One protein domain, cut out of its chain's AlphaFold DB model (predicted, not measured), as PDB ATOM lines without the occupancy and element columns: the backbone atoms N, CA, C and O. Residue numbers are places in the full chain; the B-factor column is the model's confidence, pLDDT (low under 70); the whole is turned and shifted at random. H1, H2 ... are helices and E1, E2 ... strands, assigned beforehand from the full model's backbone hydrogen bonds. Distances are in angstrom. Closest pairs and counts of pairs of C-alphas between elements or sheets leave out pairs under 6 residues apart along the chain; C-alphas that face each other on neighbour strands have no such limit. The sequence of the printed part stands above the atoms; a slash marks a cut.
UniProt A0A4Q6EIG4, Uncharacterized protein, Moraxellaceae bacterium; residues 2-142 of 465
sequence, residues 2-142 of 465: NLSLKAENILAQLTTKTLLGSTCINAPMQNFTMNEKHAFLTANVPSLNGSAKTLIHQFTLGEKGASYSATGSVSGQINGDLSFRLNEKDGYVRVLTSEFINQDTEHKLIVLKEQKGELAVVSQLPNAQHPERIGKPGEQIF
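AT A GLANCE: This is residues 2 to 142 of the 465 residues of an uncharacterized protein of Moraxellaceae bacterium (UniProt A0A4Q6EIG4). Two strongly twisted four-stranded sheets lie face to face as a sandwich, E3 to E6 in one and E7 to E10 in the other, with the edge strands E6 and E10 close together along one side and the short helix H1 over E3. A thin hairpin of E1 and E2 reaches away from this body, its residues 13 to 18 sticking out free, while residues 126 to 139 loop past the second sheet to the small strand E11. The printed part has 141 residues with one named helix and eleven named strands, in the order E1 E2 E3 E4 E5 E6 H1 E7 E8 E9 E10 E11; the class is mostly strand. The sheets run E3 - E4 - E5 - E6, E7 - E8 - E9 - E10 and E1 - E2, all antiparallel. The whole is only just compact, close to loose, with a radius of gyration of the C-alphas of 17.2 A, and elongated, spanning 63 by 32 by 24 A.

IN THESE COORDINATES: The longest strand by residues is E9, residues 104 to 115, 33.1 A from first to last C-alpha, beginning at C-alpha 104 (-4.745, 25.192, 27.689). In its sheet are also E7, residues 86 to 89, E8, residues 92 to 101 and 26.9 A long, and E10, residues 118 to 125 and 20.5 A long. The other sheet holds E3, residues 31 to 34, E4, residues 38 to 45 and 22.2 A long, E5, residues 53 to 62 and 29.3 A long, and E6, residues 65 to 75 and 30.2 A long. E6 bends by 54 degrees at residue 69, and E10 bends by 50 degrees at residue 122. H1 is residues 82 to 85. E1, residues 11 to 13, begins at C-alpha 11 (-26.479, -12.068, 49.668), and E2 is residues 18 to 21. E11, residues 140 to 142, ends at C-alpha 142 (3.379, 16.310, 38.566).

HOW THE PARTS SIT: E7 E8 E9 E10 is a meander, each strand the antiparallel neighbour of the one before. Within it N 94 and O 87 are 2.7 A apart, N 112 and O 93 are 2.7 A apart, and N 111 and O 123 are 2.9 A apart, each within hydrogen-bond range. E3 E4 E5 E6 is a second meander, with N 40 and O 33 at 2.8 A, N 57 and O 41 at 2.8 A, and N 60 and O 67 at 2.7 A. In the sandwich, the parts that face each other are 11.0 A centre to centre, and the strands of the one stand at 28 degrees to those of the other. The closest C-alphas of E6 and E10 are those of Gly 72 and Leu 119, 4.4 A apart. E5 and E8 are near each other, with 8 pairs of C-alphas within 10 A. H1 is on the sheet E3 E4 E5 E6, over E3, at a height over the sheet of 7.7 A; their closest C-alphas are those of Thr 33 and Ser 83, 5.5 A apart. H1 only grazes the other sheet with residues 82 to 85. It is too short for any O i to N i+4 pair, and its one O i to N i+3 pair is within hydrogen-bond range. The closest C-alphas of E9 and E11 are those of Thr 105 and Gln 140, 7.0 A apart; E11 pairs with no named strand. E1 and E2 form an antiparallel hairpin at 157 degrees, with N 20 and O 11 at 2.8 A, and E2 and E3 are apart.

THE WHOLE: The two C-alphas farthest apart are those of Thr 15 and Pro 137, at 63.0 A. The printed part has no cut. The link from E10 to E11, 14 residues, is long. The mean pLDDT of the printed part is 82.2; residues 2 to 28 and 48 to 50 are under 70, and E1 has a mean of 42.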
ATOM      1  N   ASN A   2      -8.567  -3.841  30.246       26.02
ATOM      2  CA  ASN A   2      -9.833  -3.498  30.904       26.02
ATOM      3  C   ASN A   2     -10.061  -4.500  32.037       26.02
ATOM      4  O   ASN A   2     -10.444  -5.639  31.773       26.02
ATOM      5  N   LEU A   3      -9.783  -4.104  33.281       26.06
ATOM      6  CA  LEU A   3     -10.209  -4.885  34.436       26.06
ATOM      7  C   LEU A   3     -11.738  -4.789  34.508       26.06
ATOM      8  O   LEU A   3     -12.286  -3.734  34.820       26.06
ATOM      9  N   SER A   4     -12.434  -5.880  34.188       28.62
ATOM     10  CA  SER A   4     -13.841  -6.042  34.550       28.62
ATOM     11  C   SER A   4     -13.867  -6.609  35.963       28.62
ATOM     12  O   SER A   4     -13.580  -7.787  36.177       28.62
ATOM     13  N   LEU A   5     -14.125  -5.751  36.946       32.09
ATOM     14  CA  LEU A   5     -14.252  -6.172  38.334       32.09
ATOM     15  C   LEU A   5     -15.695  -6.634  38.552       32.09
ATOM     16  O   LEU A   5     -16.600  -5.838  38.791       32.09
ATOM     17  N   LYS A   6     -15.919  -7.947  38.445       29.67
ATOM     18  CA  LYS A   6     -17.139  -8.586  38.945       29.67
ATOM     19  C   LYS A   6     -17.074  -8.593  40.476       29.67
ATOM     20  O   LYS A   6     -16.579  -9.538  41.082       29.67
ATOM     21  N   ALA A   7     -17.526  -7.516  41.108       36.47
ATOM     22  CA  ALA A   7     -17.765  -7.507  42.547       36.47
ATOM     23  C   ALA A   7     -19.101  -8.213  42.821       36.47
ATOM     24  O   ALA A   7     -20.163  -7.598  42.806       36.47
ATOM     25  N   GLU A   8     -19.069  -9.532  43.004       36.81
ATOM     26  CA  GLU A   8     -20.259 -10.297  43.372       36.81
ATOM     27  C   GLU A   8     -20.506 -10.173  44.883       36.81
ATOM     28  O   GLU A   8     -20.031 -10.977  45.678       36.81
ATOM     29  N   ASN A   9     -21.284  -9.167  45.291       40.12
ATOM     30  CA  ASN A   9     -21.894  -9.170  46.621       40.12
ATOM     31  C   ASN A   9     -23.075 -10.130  46.636       40.12
ATOM     32  O   ASN A   9     -24.213  -9.754  46.359       40.12
ATOM     33  N   ILE A  10     -22.785 -11.395  46.926       40.69
ATOM     34  CA  ILE A  10     -23.792 -12.442  47.039       40.69
ATOM     35  C   ILE A  10     -24.401 -12.374  48.439       40.69
ATOM     36  O   ILE A  10     -23.840 -12.870  49.414       40.69
ATOM     37  N   LEU A  11     -25.595 -11.794  48.539       43.66
ATOM     38  CA  LEU A  11     -26.479 -12.068  49.668       43.66
ATOM     39  C   LEU A  11     -27.200 -13.385  49.364       43.66
ATOM     40  O   LEU A  11     -28.126 -13.420  48.555       43.66
ATOM     41  N   ALA A  12     -26.754 -14.484  49.971       39.62
ATOM     42  CA  ALA A  12     -27.398 -15.790  49.841       39.62
ATOM     43  C   ALA A  12     -28.055 -16.195  51.159       39.62
ATOM     44  O   ALA A  12     -27.426 -16.196  52.218       39.62
ATOM     45  N   GLN A  13     -29.321 -16.598  51.090       41.41
ATOM     46  CA  GLN A  13     -30.004 -17.213  52.220       41.41
ATOM     47  C   GLN A  13     -29.719 -18.720  52.177       41.41
ATOM     48  O   GLN A  13     -30.355 -19.470  51.439       41.41
ATOM     49  N   LEU A  14     -28.705 -19.157  52.933       45.44
ATOM     50  CA  LEU A  14     -28.165 -20.527  52.882       45.44
ATOM     51  C   LEU A  14     -29.222 -21.609  53.165       45.44
ATOM     52  O   LEU A  14     -29.138 -22.710  52.624       45.44
ATOM     53  N   THR A  15     -30.249 -21.282  53.950       53.19
ATOM     54  CA  THR A  15     -31.355 -22.188  54.295       53.19
ATOM     55  C   THR A  15     -32.323 -22.421  53.134       53.19
ATOM     56  O   THR A  15     -32.870 -23.511  52.999       53.19
ATOM     57  N   THR A  16     -32.534 -21.416  52.282       50.84
ATOM     58  CA  THR A  16     -33.482 -21.469  51.155       50.84
ATOM     59  C   THR A  16     -32.784 -21.559  49.797       50.84
ATOM     60  O   THR A  16     -33.456 -21.668  48.773       50.84
ATOM     61  N   LYS A  17     -31.442 -21.515  49.778       55.22
ATOM     62  CA  LYS A  17     -30.593 -21.495  48.573       55.22
ATOM     63  C   LYS A  17     -31.024 -20.429  47.557       55.22
ATOM     64  O   LYS A  17     -30.928 -20.638  46.351       55.22
ATOM     65  N   THR A  18     -31.515 -19.290  48.039       46.03
ATOM     66  CA  THR A  18     -31.999 -18.194  47.191       46.03
ATOM     67  C   THR A  18     -30.980 -17.060  47.155       46.03
ATOM     68  O   THR A  18     -30.454 -16.653  48.194       46.03
ATOM     69  N   LEU A  19     -30.708 -16.554  45.950       44.84
ATOM     70  CA  LEU A  19     -29.935 -15.336  45.727       44.84
ATOM     71  C   LEU A  19     -30.837 -14.133  46.043       44.84
ATOM     72  O   LEU A  19     -31.830 -13.921  45.353       44.84
ATOM     73  N   LEU A  20     -30.518 -13.368  47.089       48.94
ATOM     74  CA  LEU A  20     -31.295 -12.190  47.504       48.94
ATOM     75  C   LEU A  20     -30.956 -10.945  46.666       48.94
ATOM     76  O   LEU A  20     -31.754 -10.015  46.596       48.94
ATOM     77  N   GLY A  21     -29.795 -10.935  46.008       50.69
ATOM     78  CA  GLY A  21     -29.395  -9.904  45.055       50.69
ATOM     79  C   GLY A  21     -27.929 -10.034  44.651       50.69
ATOM     80  O   GLY A  21     -27.122 -10.587  45.397       50.69
ATOM     81  N   SER A  22     -27.597  -9.527  43.464       50.31
ATOM     82  CA  SER A  22     -26.227  -9.289  43.008       50.31
ATOM     83  C   SER A  22     -26.177  -7.970  42.233       50.31
ATOM     84  O   SER A  22     -27.114  -7.622  41.512       50.31
ATOM     85  N   THR A  23     -25.091  -7.216  42.390       57.53
ATOM     86  CA  THR A  23     -24.848  -5.981  41.634       57.53
ATOM     87  C   THR A  23     -23.639  -6.201  40.742       57.53
ATOM     88  O   THR A  23     -22.514  -6.278  41.219       57.53
ATOM     89  N   CYS A  24     -23.867  -6.314  39.435       57.59
ATOM     90  CA  CYS A  24     -22.794  -6.398  38.451       57.59
ATOM     91  C   CYS A  24     -22.466  -4.995  37.937       57.59
ATOM     92  O   CYS A  24     -23.326  -4.337  37.353       57.59
ATOM     93  N   ILE A  25     -21.218  -4.561  38.101       60.84
ATOM     94  CA  ILE A  25     -20.722  -3.317  37.507       60.84
ATOM     95  C   ILE A  25     -19.916  -3.698  36.272       60.84
ATOM     96  O   ILE A  25     -18.845  -4.292  36.371       60.84
ATOM     97  N   ASN A  26     -20.449  -3.381  35.095       65.94
ATOM     98  CA  ASN A  26     -19.723  -3.506  33.838       65.94
ATOM     99  C   ASN A  26     -19.349  -2.108  33.344       65.94
ATOM    100  O   ASN A  26     -20.059  -1.510  32.536       65.94
ATOM    101  N   ALA A  27     -18.262  -1.577  33.892       62.94
ATOM    102  CA  ALA A  27     -17.699  -0.290  33.514       62.94
ATOM    103  C   ALA A  27     -16.201  -0.464  33.214       62.94
ATOM    104  O   ALA A  27     -15.550  -1.295  33.854       62.94
ATOM    105  N   PRO A  28     -15.631   0.283  32.248       65.69
ATOM    106  CA  PRO A  28     -14.182   0.321  32.084       65.69
ATOM    107  C   PRO A  28     -13.582   0.871  33.376       65.69
ATOM    108  O   PRO A  28     -14.020   1.927  33.801       65.69
ATOM    109  N   MET A  29     -12.616   0.184  33.989       77.88
ATOM    110  CA  MET A  29     -11.914   0.648  35.194       77.88
ATOM    111  C   MET A  29     -10.429   0.814  34.895       77.88
ATOM    112  O   MET A  29      -9.827  -0.034  34.234       77.88
ATOM    113  N   GLN A  30      -9.859   1.928  35.347       80.62
ATOM    114  CA  GLN A  30      -8.464   2.287  35.086       80.62
ATOM    115  C   GLN A  30      -7.626   2.275  36.358       80.62
ATOM    116  O   GLN A  30      -6.497   1.805  36.321       80.62
ATOM    117  N   ASN A  31      -8.181   2.765  37.466       82.69
ATOM    118  CA  ASN A  31      -7.444   2.942  38.710       82.69
ATOM    119  C   ASN A  31      -8.284   2.528  39.928       82.69
ATOM    120  O   ASN A  31      -9.517   2.526  39.882       82.69
ATOM    121  N   PHE A  32      -7.590   2.209  41.021       87.56
ATOM    122  CA  PHE A  32      -8.156   1.813  42.311       87.56
ATOM    123  C   PHE A  32      -7.395   2.501  43.449       87.56
ATOM    124  O   PHE A  32      -6.173   2.600  43.399       87.56
ATOM    125  N   THR A  33      -8.112   2.965  44.469       90.75
ATOM    126  CA  THR A  33      -7.539   3.423  45.744       90.75
ATOM    127  C   THR A  33      -8.500   3.091  46.882       90.75
ATOM    128  O   THR A  33      -9.689   2.885  46.645       90.75
ATOM    129  N   MET A  34      -8.017   3.024  48.119       92.75
ATOM    130  CA  MET A  34      -8.851   2.716  49.279       92.75
ATOM    131  C   MET A  34      -8.342   3.383  50.556       92.75
ATOM    132  O   MET A  34      -7.164   3.709  50.683       92.75
ATOM    133  N   ASN A  35      -9.243   3.540  51.515       92.19
ATOM    134  CA  ASN A  35      -8.942   3.789  52.920       92.19
ATOM    135  C   ASN A  35      -9.612   2.693  53.774       92.19
ATOM    136  O   ASN A  35     -10.130   1.716  53.242       92.19
ATOM    137  N   GLU A  36      -9.616   2.842  55.098       92.81
ATOM    138  CA  GLU A  36     -10.187   1.841  56.016       92.81
ATOM    139  C   GLU A  36     -11.708   1.640  55.869       92.81
ATOM    140  O   GLU A  36     -12.231   0.600  56.260       92.81
ATOM    141  N   LYS A  37     -12.426   2.628  55.324       94.62
ATOM    142  CA  LYS A  37     -13.894   2.650  55.227       94.62
ATOM    143  C   LYS A  37     -14.407   2.457  53.808       94.62
ATOM    144  O   LYS A  37     -15.491   1.906  53.632       94.62
ATOM    145  N   HIS A  38     -13.674   2.930  52.808       95.94
ATOM    146  CA  HIS A  38     -14.124   2.959  51.427       95.94
ATOM    147  C   HIS A  38     -13.024   2.575  50.443       95.94
ATOM    148  O   HIS A  38     -11.867   2.972  50.578       95.94
ATOM    149  N   ALA A  39     -13.427   1.858  49.400       94.44
ATOM    150  CA  ALA A  39     -12.657   1.665  48.187       94.44
ATOM    151  C   ALA A  39     -13.272   2.465  47.036       94.44
ATOM    152  O   ALA A  39     -14.495   2.569  46.916       94.44
ATOM    153  N   PHE A  40     -12.419   2.997  46.170       93.94
ATOM    154  CA  PHE A  40     -12.793   3.807  45.023       93.94
ATOM    155  C   PHE A  40     -12.223   3.197  43.750       93.94
ATOM    156  O   PHE A  40     -11.022   2.940  43.655       93.94
ATOM    157  N   LEU A  41     -13.084   3.009  42.755       92.44
ATOM    158  CA  LEU A  41     -12.683   2.666  41.398       92.44
ATOM    159  C   LEU A  41     -12.975   3.840  40.473       92.44
ATOM    160  O   LEU A  41     -14.060   4.423  40.540       92.44
ATOM    161  N   THR A  42     -12.029   4.180  39.597       91.69
ATOM    162  CA  THR A  42     -12.205   5.299  38.665       91.69
ATOM    163  C   THR A  42     -11.917   4.926  37.223       91.69
ATOM    164  O   THR A  42     -11.157   3.997  36.920       91.69
ATOM    165  N   ALA A  43     -12.526   5.686  36.317       90.25
ATOM    166  CA  ALA A  43     -12.188   5.639  34.908       90.25
ATOM    167  C   ALA A  43     -12.380   6.975  34.216       90.25
ATOM    168  O   ALA A  43     -13.445   7.590  34.288       90.25
ATOM    169  N   ASN A  44     -11.353   7.363  33.471       89.69
ATOM    170  CA  ASN A  44     -11.434   8.450  32.522       89.69
ATOM    171  C   ASN A  44     -12.277   7.983  31.335       89.69
ATOM    172  O   ASN A  44     -11.916   7.038  30.632       89.69
ATOM    173  N   VAL A  45     -13.389   8.668  31.109       86.94
ATOM    174  CA  VAL A  45     -14.241   8.506  29.938       86.94
ATOM    175  C   VAL A  45     -13.790   9.547  28.915       86.94
ATOM    176  O   VAL A  45     -13.990  10.750  29.138       86.94
ATOM    177  N   PRO A  46     -13.145   9.118  27.812       75.81
ATOM    178  CA  PRO A  46     -12.803  10.016  26.728       75.81
ATOM    179  C   PRO A  46     -14.085  10.606  26.161       75.81
ATOM    180  O   PRO A  46     -15.114   9.937  26.049       75.81
ATOM    181  N   SER A  47     -14.018  11.869  25.792       70.81
ATOM    182  CA  SER A  47     -15.141  12.514  25.150       70.81
ATOM    183  C   SER A  47     -15.268  12.078  23.690       70.81
ATOM    184  O   SER A  47     -14.273  12.044  22.970       70.81
ATOM    185  N   LEU A  48     -16.497  11.795  23.249       55.53
ATOM    186  CA  LEU A  48     -16.814  11.638  21.827       55.53
ATOM    187  C   LEU A  48     -17.298  12.954  21.179       55.53
ATOM    188  O   LEU A  48     -17.189  13.057  19.968       55.53
ATOM    189  N   ASN A  49     -17.809  13.940  21.946       53.12
ATOM    190  CA  ASN A  49     -18.443  15.188  21.445       53.12
ATOM    191  C   ASN A  49     -18.490  16.356  22.487       53.12
ATOM    192  O   ASN A  49     -19.467  17.097  22.559       53.12
ATOM    193  N   GLY A  50     -17.488  16.516  23.357       63.97
ATOM    194  CA  GLY A  50     -17.512  17.471  24.492       63.97
ATOM    195  C   GLY A  50     -16.310  17.398  25.456       63.97
ATOM    196  O   GLY A  50     -15.215  17.021  25.045       63.97
ATOM    197  N   SER A  51     -16.518  17.709  26.737       76.12
ATOM    198  CA  SER A  51     -15.518  17.633  27.822       76.12
ATOM    199  C   SER A  51     -15.244  16.205  28.310       76.12
ATOM    200  O   SER A  51     -16.181  15.428  28.509       76.12
ATOM    201  N   ALA A  52     -13.971  15.859  28.541       87.25
ATOM    202  CA  ALA A  52     -13.602  14.586  29.168       87.25
ATOM    203  C   ALA A  52     -14.135  14.516  30.609       87.25
ATOM    204  O   ALA A  52     -14.276  15.541  31.279       87.25
ATOM    205  N   LYS A  53     -14.441  13.307  31.088       91.62
ATOM    206  CA  LYS A  53     -14.961  13.092  32.445       91.62
ATOM    207  C   LYS A  53     -14.246  11.948  33.141       91.62
ATOM    208  O   LYS A  53     -13.719  11.053  32.487       91.62
ATOM    209  N   THR A  54     -14.325  11.935  34.464       92.75
ATOM    210  CA  THR A  54     -13.926  10.797  35.292       92.75
ATOM    211  C   THR A  54     -15.147  10.245  36.011       92.75
ATOM    212  O   THR A  54     -15.839  10.988  36.708       92.75
ATOM    213  N   LEU A  55     -15.417   8.951  35.841       93.56
ATOM    214  CA  LEU A  55     -16.376   8.209  36.657       93.56
ATOM    215  C   LEU A  55     -15.701   7.758  37.949       93.56
ATOM    216  O   LEU A  55     -14.546   7.334  37.922       93.56
ATOM    217  N   ILE A  56     -16.429   7.842  39.059       94.62
ATOM    218  CA  ILE A  56     -15.972   7.425  40.385       94.62
ATOM    219  C   ILE A  56     -17.041   6.516  40.977       94.62
ATOM    220  O   ILE A  56     -18.181   6.938  41.158       94.62
ATOM    221  N   HIS A  57     -16.656   5.288  41.299       94.00
ATOM    222  CA  HIS A  57     -17.476   4.333  42.031       94.00
ATOM    223  C   HIS A  57     -16.913   4.161  43.433       94.00
ATOM    224  O   HIS A  57     -15.717   3.913  43.583       94.00
ATOM    225  N   GLN A  58     -17.770   4.259  44.443       95.19
ATOM    226  CA  GLN A  58     -17.428   4.043  45.842       95.19
ATOM    227  C   GLN A  58     -18.017   2.720  46.329       95.19
ATOM    228  O   GLN A  58     -19.155   2.363  46.015       95.19
ATOM    229  N   PHE A  59     -17.235   2.013  47.134       94.38
ATOM    230  CA  PHE A  59     -17.628   0.813  47.847       94.38
ATOM    231  C   PHE A  59     -17.334   1.017  49.327       94.38
ATOM    232  O   PHE A  59     -16.210   1.352  49.683       94.38
ATOM    233  N   THR A  60     -18.311   0.791  50.194       95.50
ATOM    234  CA  THR A  60     -18.115   0.706  51.645       95.50
ATOM    235  C   THR A  60     -17.501  -0.629  52.018       95.50
ATOM    236  O   THR A  60     -17.974  -1.679  51.599       95.50
ATOM    237  N   LEU A  61     -16.433  -0.584  52.802       93.94
ATOM    238  CA  LEU A  61     -15.738  -1.742  53.333       93.94
ATOM    239  C   LEU A  61     -16.313  -2.065  54.713       93.94
ATOM    240  O   LEU A  61     -16.419  -1.194  55.575       93.94
ATOM    241  N   GLY A  62     -16.701  -3.320  54.918       91.25
ATOM    242  CA  GLY A  62     -17.160  -3.825  56.208       91.25
ATOM    243  C   GLY A  62     -16.695  -5.258  56.447       91.25
ATOM    244  O   GLY A  62     -16.025  -5.858  55.611       91.25
ATOM    245  N   GLU A  63     -17.094  -5.841  57.577       89.50
ATOM    246  CA  GLU A  63     -16.654  -7.185  58.003       89.50
ATOM    247  C   GLU A  63     -16.958  -8.294  56.984       89.50
ATOM    248  O   GLU A  63     -16.244  -9.289  56.903       89.50
ATOM    249  N   LYS A  64     -18.026  -8.125  56.196       84.81
ATOM    250  CA  LYS A  64     -18.470  -9.097  55.183       84.81
ATOM    251  C   LYS A  64     -17.874  -8.845  53.792       84.81
ATOM    252  O   LYS A  64     -18.244  -9.546  52.856       84.81
ATOM    253  N   GLY A  65     -16.988  -7.857  53.650       85.31
ATOM    254  CA  GLY A  65     -16.392  -7.444  52.380       85.31
ATOM    255  C   GLY A  65     -16.844  -6.057  51.914       85.31
ATOM    256  O   GLY A  65     -17.329  -5.241  52.698       85.31
ATOM    257  N   ALA A  66     -16.646  -5.781  50.625       89.62
ATOM    258  CA  ALA A  66     -16.930  -4.489  50.007       89.62
ATOM    259  C   ALA A  66     -18.359  -4.425  49.446       89.62
ATOM    260  O   ALA A  66     -18.757  -5.280  48.663       89.62
ATOM    261  N   SER A  67     -19.130  -3.389  49.773       90.50
ATOM    262  CA  SER A  67     -20.464  -3.129  49.228       90.50
ATOM    263  C   SER A  67     -20.534  -1.840  48.446       90.50
ATOM    264  O   SER A  67     -20.171  -0.791  48.962       90.50
ATOM    265  N   TYR A  68     -21.047  -1.912  47.219       90.06
ATOM    266  CA  TYR A  68     -21.249  -0.732  46.391       90.06
ATOM    267  C   TYR A  68     -22.127   0.295  47.108       90.06
ATOM    268  O   TYR A  68     -23.235  -0.038  47.529       90.06
ATOM    269  N   SER A  69     -21.620   1.517  47.257       92.69
ATOM    270  CA  SER A  69     -22.304   2.575  47.995       92.69
ATOM    271  C   SER A  69     -22.796   3.682  47.076       92.69
ATOM    272  O   SER A  69     -23.952   4.071  47.192       92.69
ATOM    273  N   ALA A  70     -21.962   4.177  46.155       95.56
ATOM    274  CA  ALA A  70     -22.318   5.333  45.339       95.56
ATOM    275  C   ALA A  70     -21.548   5.439  44.020       95.56
ATOM    276  O   ALA A  70     -20.485   4.843  43.842       95.56
ATOM    277  N   THR A  71     -22.070   6.256  43.103       95.00
ATOM    278  CA  THR A  71     -21.383   6.651  41.866       95.00
ATOM    279  C   THR A  71     -21.470   8.142  41.626       95.00
ATOM    280  O   THR A  71     -22.481   8.762  41.931       95.00
ATOM    281  N   GLY A  72     -20.448   8.713  41.006       93.75
ATOM    282  CA  GLY A  72     -20.489  10.085  40.514       93.75
ATOM    283  C   GLY A  72     -19.638  10.269  39.275       93.75
ATOM    284  O   GLY A  72     -18.911   9.369  38.846       93.75
ATOM    285  N   SER A  73     -19.735  11.462  38.699       94.00
ATOM    286  CA  SER A  73     -18.889  11.876  37.588       94.00
ATOM    287  C   SER A  73     -18.380  13.291  37.811       94.00
ATOM    288  O   SER A  73     -19.143  14.158  38.230       94.00
ATOM    289  N   VAL A  74     -17.112  13.525  37.490       95.19
ATOM    290  CA  VAL A  74     -16.476  14.845  37.548       95.19
ATOM    291  C   VAL A  74     -15.919  15.240  36.185       95.19
ATOM    292  O   VAL A  74     -15.610  14.376  35.363       95.19
ATOM    293  N   SER A  75     -15.799  16.546  35.928       93.62
ATOM    294  CA  SER A  75     -15.145  17.057  34.716       93.62
ATOM    295  C   SER A  75     -13.638  16.821  34.754       93.62
ATOM    296  O   SER A  75     -13.021  16.923  35.818       93.62
ATOM    297  N   GLY A  76     -13.045  16.598  33.587       92.88
ATOM    298  CA  GLY A  76     -11.621  16.334  33.436       92.88
ATOM    299  C   GLY A  76     -11.247  14.882  33.726       92.88
ATOM    300  O   GLY A  76     -12.091  14.015  33.975       92.88
ATOM    301  N   GLN A  77      -9.950  14.625  33.659       92.38
ATOM    302  CA  GLN A  77      -9.336  13.313  33.804       92.38
ATOM    303  C   GLN A  77      -8.420  13.296  35.022       92.38
ATOM    304  O   GLN A  77      -7.736  14.280  35.312       92.38
ATOM    305  N   ILE A  78      -8.373  12.160  35.710       91.06
ATOM    306  CA  ILE A  78      -7.328  11.900  36.696       91.06
ATOM    307  C   ILE A  78      -6.117  11.331  35.954       91.06
ATOM    308  O   ILE A  78      -6.199  10.254  35.359       91.06
ATOM    309  N   ASN A  79      -5.001  12.058  36.005       84.06
ATOM    310  CA  ASN A  79      -3.719  11.661  35.423       84.06
ATOM    311  C   ASN A  79      -2.685  11.397  36.532       84.06
ATOM    312  O   ASN A  79      -2.673  12.085  37.559       84.06
ATOM    313  N   GLY A  80      -1.785  10.438  36.297       79.19
ATOM    314  CA  GLY A  80      -0.794   9.990  37.282       79.19
ATOM    315  C   GLY A  80      -1.372   9.002  38.300       79.19
ATOM    316  O   GLY A  80      -2.368   8.333  38.022       79.19
ATOM    317  N   ASP A  81      -0.742   8.899  39.471       76.94
ATOM    318  CA  ASP A  81      -1.159   7.958  40.516       76.94
ATOM    319  C   ASP A  81      -2.437   8.424  41.233       76.94
ATOM    320  O   ASP A  81      -2.477   9.490  41.860       76.94
ATOM    321  N   LEU A  82      -3.493   7.607  41.156       75.56
ATOM    322  CA  LEU A  82      -4.801   7.911  41.736       75.56
ATOM    323  C   LEU A  82      -4.738   8.139  43.250       75.56
ATOM    324  O   LEU A  82      -5.474   8.988  43.754       75.56
ATOM    325  N   SER A  83      -3.866   7.431  43.971       76.56
ATOM    326  CA  SER A  83      -3.790   7.477  45.441       76.56
ATOM    327  C   SER A  83      -3.436   8.869  45.973       76.56
ATOM    328  O   SER A  83      -3.707   9.186  47.130       76.56
ATOM    329  N   PHE A  84      -2.867   9.721  45.117       85.44
ATOM    330  CA  PHE A  84      -2.518  11.107  45.427       85.44
ATOM    331  C   PHE A  84      -3.455  12.140  44.805       85.44
ATOM    332  O   PHE A  84      -3.381  13.323  45.137       85.44
ATOM    333  N   ARG A  85      -4.349  11.706  43.915       91.88
ATOM    334  CA  ARG A  85      -5.314  12.560  43.211       91.88
ATOM    335  C   ARG A  85      -6.726  12.435  43.764       91.88
ATOM    336  O   ARG A  85      -7.516  13.345  43.550       91.88
ATOM    337  N   LEU A  86      -7.035  11.346  44.463       94.75
ATOM    338  CA  LEU A  86      -8.312  11.115  45.125       94.75
ATOM    339  C   LEU A  86      -8.070  10.801  46.597       94.75
ATOM    340  O   LEU A  86      -7.282   9.922  46.939       94.75
ATOM    341  N   ASN A  87      -8.781  11.500  47.470       94.19
ATOM    342  CA  ASN A  87      -8.749  11.244  48.898       94.19
ATOM    343  C   ASN A  87     -10.133  11.442  49.517       94.19
ATOM    344  O   ASN A  87     -10.880  12.315  49.096       94.19
ATOM    345  N   GLU A  88     -10.456  10.685  50.561       95.44
ATOM    346  CA  GLU A  88     -11.654  10.913  51.363       95.44
ATOM    347  C   GLU A  88     -11.283  11.360  52.780       95.44
ATOM    348  O   GLU A  88     -10.390  10.786  53.408       95.44
ATOM    349  N   LYS A  89     -12.004  12.358  53.296       94.94
ATOM    350  CA  LYS A  89     -11.978  12.741  54.710       94.94
ATOM    351  C   LYS A  89     -13.368  13.172  55.160       94.94
ATOM    352  O   LYS A  89     -14.044  13.909  54.451       94.94
ATOM    353  N   ASP A  90     -13.792  12.697  56.328       94.44
ATOM    354  CA  ASP A  90     -15.077  13.043  56.954       94.44
ATOM    355  C   ASP A  90     -16.299  12.847  56.026       94.44
ATOM    356  O   ASP A  90     -17.273  13.599  56.071       94.44
ATOM    357  N   GLY A  91     -16.243  11.822  55.162       94.81
ATOM    358  CA  GLY A  91     -17.283  11.500  54.176       94.81
ATOM    359  C   GLY A  91     -17.279  12.375  52.915       94.81
ATOM    360  O   GLY A  91     -18.170  12.237  52.078       94.81
ATOM    361  N   TYR A  92     -16.303  13.276  52.772       97.62
ATOM    362  CA  TYR A  92     -16.100  14.086  51.575       97.62
ATOM    363  C   TYR A  92     -14.978  13.502  50.722       97.62
ATOM    364  O   TYR A  92     -13.843  13.361  51.180       97.62
ATOM    365  N   VAL A  93     -15.291  13.203  49.464       97.38
ATOM    366  CA  VAL A  93     -14.332  12.741  48.457       97.38
ATOM    367  C   VAL A  93     -13.756  13.963  47.751       97.38
ATOM    368  O   VAL A  93     -14.492  14.789  47.230       97.38
ATOM    369  N   ARG A  94     -12.438  14.102  47.737       97.25
ATOM    370  CA  ARG A  94     -11.691  15.233  47.179       97.25
ATOM    371  C   ARG A  94     -10.869  14.723  46.009       97.25
ATOM    372  O   ARG A  94     -10.114  13.766  46.171       97.25
ATOM    373  N   VAL A  95     -11.036  15.331  44.840       97.00
ATOM    374  CA  VAL A  95     -10.485  14.824  43.579       97.00
ATOM    375  C   VAL A  95      -9.788  15.937  42.816       97.00
ATOM    376  O   VAL A  95     -10.368  16.996  42.609       97.00
ATOM    377  N   LEU A  96      -8.564  15.683  42.364       97.06
ATOM    378  CA  LEU A  96      -7.824  16.540  41.444       97.06
ATOM    379  C   LEU A  96      -7.958  16.010  40.017       97.06
ATOM    380  O   LEU A  96      -7.565  14.875  39.738       97.06
ATOM    381  N   THR A  97      -8.474  16.840  39.114       95.38
ATOM    382  CA  THR A  97      -8.602  16.518  37.689       95.38
ATOM    383  C   THR A  97      -7.912  17.554  36.813       95.38
ATOM    384  O   THR A  97      -7.731  18.707  37.202       95.38
ATOM    385  N   SER A  98      -7.536  17.126  35.611       93.81
ATOM    386  CA  SER A  98      -6.995  17.979  34.555       93.81
ATOM    387  C   SER A  98      -7.859  17.873  33.307       93.81
ATOM    388  O   SER A  98      -8.308  16.786  32.944       93.81
ATOM    389  N   GLU A  99      -8.072  18.984  32.621       91.38
ATOM    390  CA  GLU A  99      -8.858  19.039  31.394       91.38
ATOM    391  C   GLU A  99      -8.169  19.932  30.365       91.38
ATOM    392  O   GLU A  99      -7.662  20.997  30.706       91.38
ATOM    393  N   PHE A 100      -8.140  19.502  29.104       88.62
ATOM    394  CA  PHE A 100      -7.611  20.319  28.017       88.62
ATOM    395  C   PHE A 100      -8.748  21.115  27.372       88.62
ATOM    396  O   PHE A 100      -9.622  20.538  26.723       88.62
ATOM    397  N   ILE A 101      -8.740  22.433  27.557       85.44
ATOM    398  CA  ILE A 101      -9.782  23.358  27.101       85.44
ATOM    399  C   ILE A 101      -9.103  24.520  26.377       85.44
ATOM    400  O   ILE A 101      -8.160  25.107  26.891       85.44
ATOM    401  N   ASN A 102      -9.572  24.874  25.175       85.44
ATOM    402  CA  ASN A 102      -9.094  26.052  24.429       85.44
ATOM    403  C   ASN A 102      -7.558  26.155  24.294       85.44
ATOM    404  O   ASN A 102      -6.996  27.239  24.406       85.44
ATOM    405  N   GLN A 103      -6.886  25.033  24.013       85.62
ATOM    406  CA  GLN A 103      -5.418  24.932  23.906       85.62
ATOM    407  C   GLN A 103      -4.644  25.122  25.222       85.62
ATOM    408  O   GLN A 103      -3.419  25.243  25.201       85.62
ATOM    409  N   ASP A 104      -5.332  25.101  26.359       88.88
ATOM    410  CA  ASP A 104      -4.745  25.192  27.689       88.88
ATOM    411  C   ASP A 104      -5.142  23.978  28.541       88.88
ATOM    412  O   ASP A 104      -6.154  23.323  28.294       88.88
ATOM    413  N   THR A 105      -4.321  23.648  29.536       90.06
ATOM    414  CA  THR A 105      -4.677  22.653  30.551       90.06
ATOM    415  C   THR A 105      -5.183  23.360  31.795       90.06
ATOM    416  O   THR A 105      -4.481  24.173  32.392       90.06
ATOM    417  N   GLU A 106      -6.397  23.029  32.206       92.44
ATOM    418  CA  GLU A 106      -7.003  23.514  33.438       92.44
ATOM    419  C   GLU A 106      -7.032  22.404  34.485       92.44
ATOM    420  O   GLU A 106      -7.388  21.261  34.191       92.44
ATOM    421  N   HIS A 107      -6.670  22.750  35.717       95.12
ATOM    422  CA  HIS A 107      -6.695  21.849  36.860       95.12
ATOM    423  C   HIS A 107      -7.823  22.243  37.803       95.12
ATOM    424  O   HIS A 107      -8.037  23.429  38.064       95.12
ATOM    425  N   LYS A 108      -8.540  21.244  38.317       96.50
ATOM    426  CA  LYS A 108      -9.665  21.436  39.232       96.50
ATOM    427  C   LYS A 108      -9.491  20.552  40.457       96.50
ATOM    428  O   LYS A 108      -9.164  19.374  40.326       96.50
ATOM    429  N   LEU A 109      -9.752  21.106  41.635       97.94
ATOM    430  CA  LEU A 109     -10.011  20.345  42.851       97.94
ATOM    431  C   LEU A 109     -11.522  20.313  43.068       97.94
ATOM    432  O   LEU A 109     -12.147  21.356  43.214       97.94
ATOM    433  N   ILE A 110     -12.114  19.126  43.061       98.19
ATOM    434  CA  ILE A 110     -13.561  18.917  43.135       98.19
ATOM    435  C   ILE A 110     -13.863  18.128  44.402       98.19
ATOM    436  O   ILE A 110     -13.260  17.082  44.650       98.19
ATOM    437  N   VAL A 111     -14.796  18.629  45.205       98.38
ATOM    438  CA  VAL A 111     -15.245  17.981  46.436       98.38
ATOM    439  C   VAL A 111     -16.620  17.375  46.196       98.38
ATOM    440  O   VAL A 111     -17.524  18.059  45.722       98.38
ATOM    441  N   LEU A 112     -16.791  16.103  46.534       98.44
ATOM    442  CA  LEU A 112     -18.037  15.356  46.427       98.44
ATOM    443  C   LEU A 112     -18.458  14.808  47.788       98.44
ATOM    444  O   LEU A 112     -17.633  14.625  48.683       98.44
ATOM    445  N   LYS A 113     -19.743  14.498  47.926       97.88
ATOM    446  CA  LYS A 113     -20.291  13.798  49.087       97.88
ATOM    447  C   LYS A 113     -21.322  12.779  48.635       97.88
ATOM    448  O   LYS A 113     -22.105  13.059  47.730       97.88
ATOM    449  N   GLU A 114     -21.328  11.622  49.283       97.19
ATOM    450  CA  GLU A 114     -22.367  10.621  49.062       97.19
ATOM    451  C   GLU A 114     -23.734  11.148  49.521       97.19
ATOM    452  O   GLU A 114     -23.875  11.709  50.612       97.19
ATOM    453  N   GLN A 115     -24.729  11.009  48.645       95.75
ATOM    454  CA  GLN A 115     -26.119  11.373  48.865       95.75
ATOM    455  C   GLN A 115     -27.032  10.375  48.138       95.75
ATOM    456  O   GLN A 115     -27.274  10.495  46.939       95.75
ATOM    457  N   LYS A 116     -27.595   9.411  48.876       93.44
ATOM    458  CA  LYS A 116     -28.587   8.439  48.368       93.44
ATOM    459  C   LYS A 116     -28.089   7.632  47.156       93.44
ATOM    460  O   LYS A 116     -28.845   7.395  46.215       93.44
ATOM    461  N   GLY A 117     -26.834   7.194  47.189       93.06
ATOM    462  CA  GLY A 117     -26.206   6.409  46.125       93.06
ATOM    463  C   GLY A 117     -25.548   7.235  45.016       93.06
ATOM    464  O   GLY A 117     -24.984   6.663  44.080       93.06
ATOM    465  N   GLU A 118     -25.567   8.563  45.120       96.62
ATOM    466  CA  GLU A 118     -24.863   9.469  44.213       96.62
ATOM    467  C   GLU A 118     -23.709  10.172  44.936       96.62
ATOM    468  O   GLU A 118     -23.862  10.659  46.051       96.62
ATOM    469  N   LEU A 119     -22.542  10.253  44.302       97.75
ATOM    470  CA  LEU A 119     -21.472  11.162  44.706       97.75
ATOM    471  C   LEU A 119     -21.751  12.529  44.083       97.75
ATOM    472  O   LEU A 119     -21.337  12.807  42.956       97.75
ATOM    473  N   ALA A 120     -22.468  13.370  44.822       97.94
ATOM    474  CA  ALA A 120     -22.856  14.701  44.379       97.94
ATOM    475  C   ALA A 120     -21.717  15.704  44.595       97.94
ATOM    476  O   ALA A 120     -21.087  15.716  45.657       97.94
ATOM    477  N   VAL A 121     -21.470  16.571  43.610       98.06
ATOM    478  CA  VAL A 121     -20.492  17.665  43.726       98.06
ATOM    479  C   VAL A 121     -20.980  18.679  44.762       98.06
ATOM    480  O   VAL A 121     -22.087  19.201  44.667       98.06
ATOM    481  N   VAL A 122     -20.135  18.952  45.752       97.88
ATOM    482  CA  VAL A 122     -20.353  19.919  46.835       97.88
ATOM    483  C   VAL A 122     -19.731  21.265  46.484       97.88
ATOM    484  O   VAL A 122     -20.352  22.304  46.684       97.88
ATOM    485  N   SER A 123     -18.501  21.248  45.974       98.25
ATOM    486  CA  SER A 123     -17.756  22.440  45.574       98.25
ATOM    487  C   SER A 123     -16.673  22.087  44.557       98.25
ATOM    488  O   SER A 123     -16.362  20.914  44.322       98.25
ATOM    489  N   GLN A 124     -16.091  23.118  43.952       97.81
ATOM    490  CA  GLN A 124     -14.914  23.005  43.101       97.81
ATOM    491  C   GLN A 124     -14.016  24.232  43.277       97.81
ATOM    492  O   GLN A 124     -14.506  25.301  43.637       97.81
ATOM    493  N   LEU A 125     -12.732  24.087  42.973       98.06
ATOM    494  CA  LEU A 125     -11.740  25.153  42.863       98.06
ATOM    495  C   LEU A 125     -10.978  24.960  41.538       98.06
ATOM    496  O   LEU A 125     -10.541  23.833  41.287       98.06
ATOM    497  N   PRO A 126     -10.787  25.996  40.702       97.06
ATOM    498  CA  PRO A 126     -11.283  27.375  40.840       97.06
ATOM    499  C   PRO A 126     -12.817  27.506  40.755       97.06
ATOM    500  O   PRO A 126     -13.502  26.634  40.214       97.06
ATOM    501  N   ASN A 127     -13.363  28.606  41.280       95.19
ATOM    502  CA  ASN A 127     -14.786  28.970  41.200       95.19
ATOM    503  C   ASN A 127     -14.986  30.503  41.146       95.19
ATOM    504  O   ASN A 127     -14.035  31.250  40.955       95.19
ATOM    505  N   ALA A 128     -16.228  30.988  41.251       95.75
ATOM    506  CA  ALA A 128     -16.527  32.422  41.169       95.75
ATOM    507  C   ALA A 128     -16.010  33.243  42.371       95.75
ATOM    508  O   ALA A 128     -15.719  34.425  42.206       95.75
ATOM    509  N   GLN A 129     -15.926  32.643  43.562       96.88
ATOM    510  CA  GLN A 129     -15.406  33.266  44.783       96.88
ATOM    511  C   GLN A 129     -13.872  33.209  44.839       96.88
ATOM    512  O   GLN A 129     -13.258  34.197  45.229       96.88
ATOM    513  N   HIS A 130     -13.286  32.095  44.391       97.31
ATOM    514  CA  HIS A 130     -11.840  31.847  44.307       97.31
ATOM    515  C   HIS A 130     -11.454  31.517  42.856       97.31
ATOM    516  O   HIS A 130     -11.381  30.338  42.481       97.31
ATOM    517  N   PRO A 131     -11.303  32.536  41.989       96.62
ATOM    518  CA  PRO A 131     -11.034  32.349  40.563       96.62
ATOM    519  C   PRO A 131      -9.578  31.967  40.262       96.62
ATOM    520  O   PRO A 131      -9.248  31.693  39.105       96.62
ATOM    521  N   GLU A 132      -8.696  31.969  41.265       95.44
ATOM    522  CA  GLU A 132      -7.285  31.634  41.110       95.44
ATOM    523  C   GLU A 132      -7.112  30.195  40.608       95.44
ATOM    524  O   GLU A 132      -7.603  29.229  41.195       95.44
ATOM    525  N   ARG A 133      -6.379  30.038  39.503       94.12
ATOM    526  CA  ARG A 133      -6.106  28.726  38.915       94.12
ATOM    527  C   ARG A 133      -5.094  27.943  39.743       94.12
ATOM    528  O   ARG A 133      -4.128  28.498  40.255       94.12
ATOM    529  N   ILE A 134      -5.267  26.624  39.757       94.94
ATOM    530  CA  ILE A 134      -4.235  25.688  40.198       94.94
ATOM    531  C   ILE A 134      -3.266  25.511  39.024       94.94
ATOM    532  O   ILE A 134      -3.641  24.936  38.004       94.94
ATOM    533  N   GLY A 135      -2.041  26.017  39.156       91.38
ATOM    534  CA  GLY A 135      -1.044  26.004  38.082       91.38
ATOM    535  C   GLY A 135      -1.171  27.163  37.090       91.38
ATOM    536  O   GLY A 135      -2.252  27.703  36.832       91.38
ATOM    537  N   LYS A 136      -0.034  27.546  36.504       90.25
ATOM    538  CA  LYS A 136       0.048  28.565  35.447       90.25
ATOM    539  C   LYS A 136      -0.402  27.980  34.093       90.25
ATOM    540  O   LYS A 136      -0.406  26.761  33.917       90.25
ATOM    541  N   PRO A 137      -0.731  28.822  33.091       89.00
ATOM    542  CA  PRO A 137      -1.148  28.348  31.770       89.00
ATOM    543  C   PRO A 137      -0.168  27.351  31.120       89.00
ATOM    544  O   PRO A 137       1.027  27.621  30.929       89.00
ATOM    545  N   GLY A 138      -0.703  26.200  30.722       84.56
ATOM    546  CA  GLY A 138       0.004  25.085  30.101       84.56
ATOM    547  C   GLY A 138       0.816  24.207  31.054       84.56
ATOM    548  O   GLY A 138       1.517  23.318  30.570       84.56
ATOM    549  N   GLU A 139       0.774  24.444  32.367       89.88
ATOM    550  CA  GLU A 139       1.379  23.530  33.339       89.88
ATOM    551  C   GLU A 139       0.584  22.221  33.432       89.88
ATOM    552  O   GLU A 139      -0.595  22.149  33.090       89.88
ATOM    553  N   GLN A 140       1.275  21.155  33.829       89.62
ATOM    554  CA  GLN A 140       0.667  19.873  34.177       89.62
ATOM    555  C   GLN A 140       0.872  19.621  35.661       89.62
ATOM    556  O   GLN A 140       1.849  20.108  36.228       89.62
ATOM    557  N   ILE A 141       0.027  18.797  36.273       92.31
ATOM    558  CA  ILE A 141       0.255  18.374  37.650       92.31
ATOM    559  C   ILE A 141       1.230  17.191  37.690       92.31
ATOM    560  O   ILE A 141       0.936  16.129  37.140       92.31
ATOM    561  N   PHE A 142       2.343  17.341  38.407       89.44
ATOM    562  CA  PHE A 142       3.379  16.310  38.566       89.44
ATOM    563  C   PHE A 142       3.279  15.569  39.898       89.44
ATOM    564  O   PHE A 142       3.522  14.368  39.947       89.44
TER     565      PHE A 142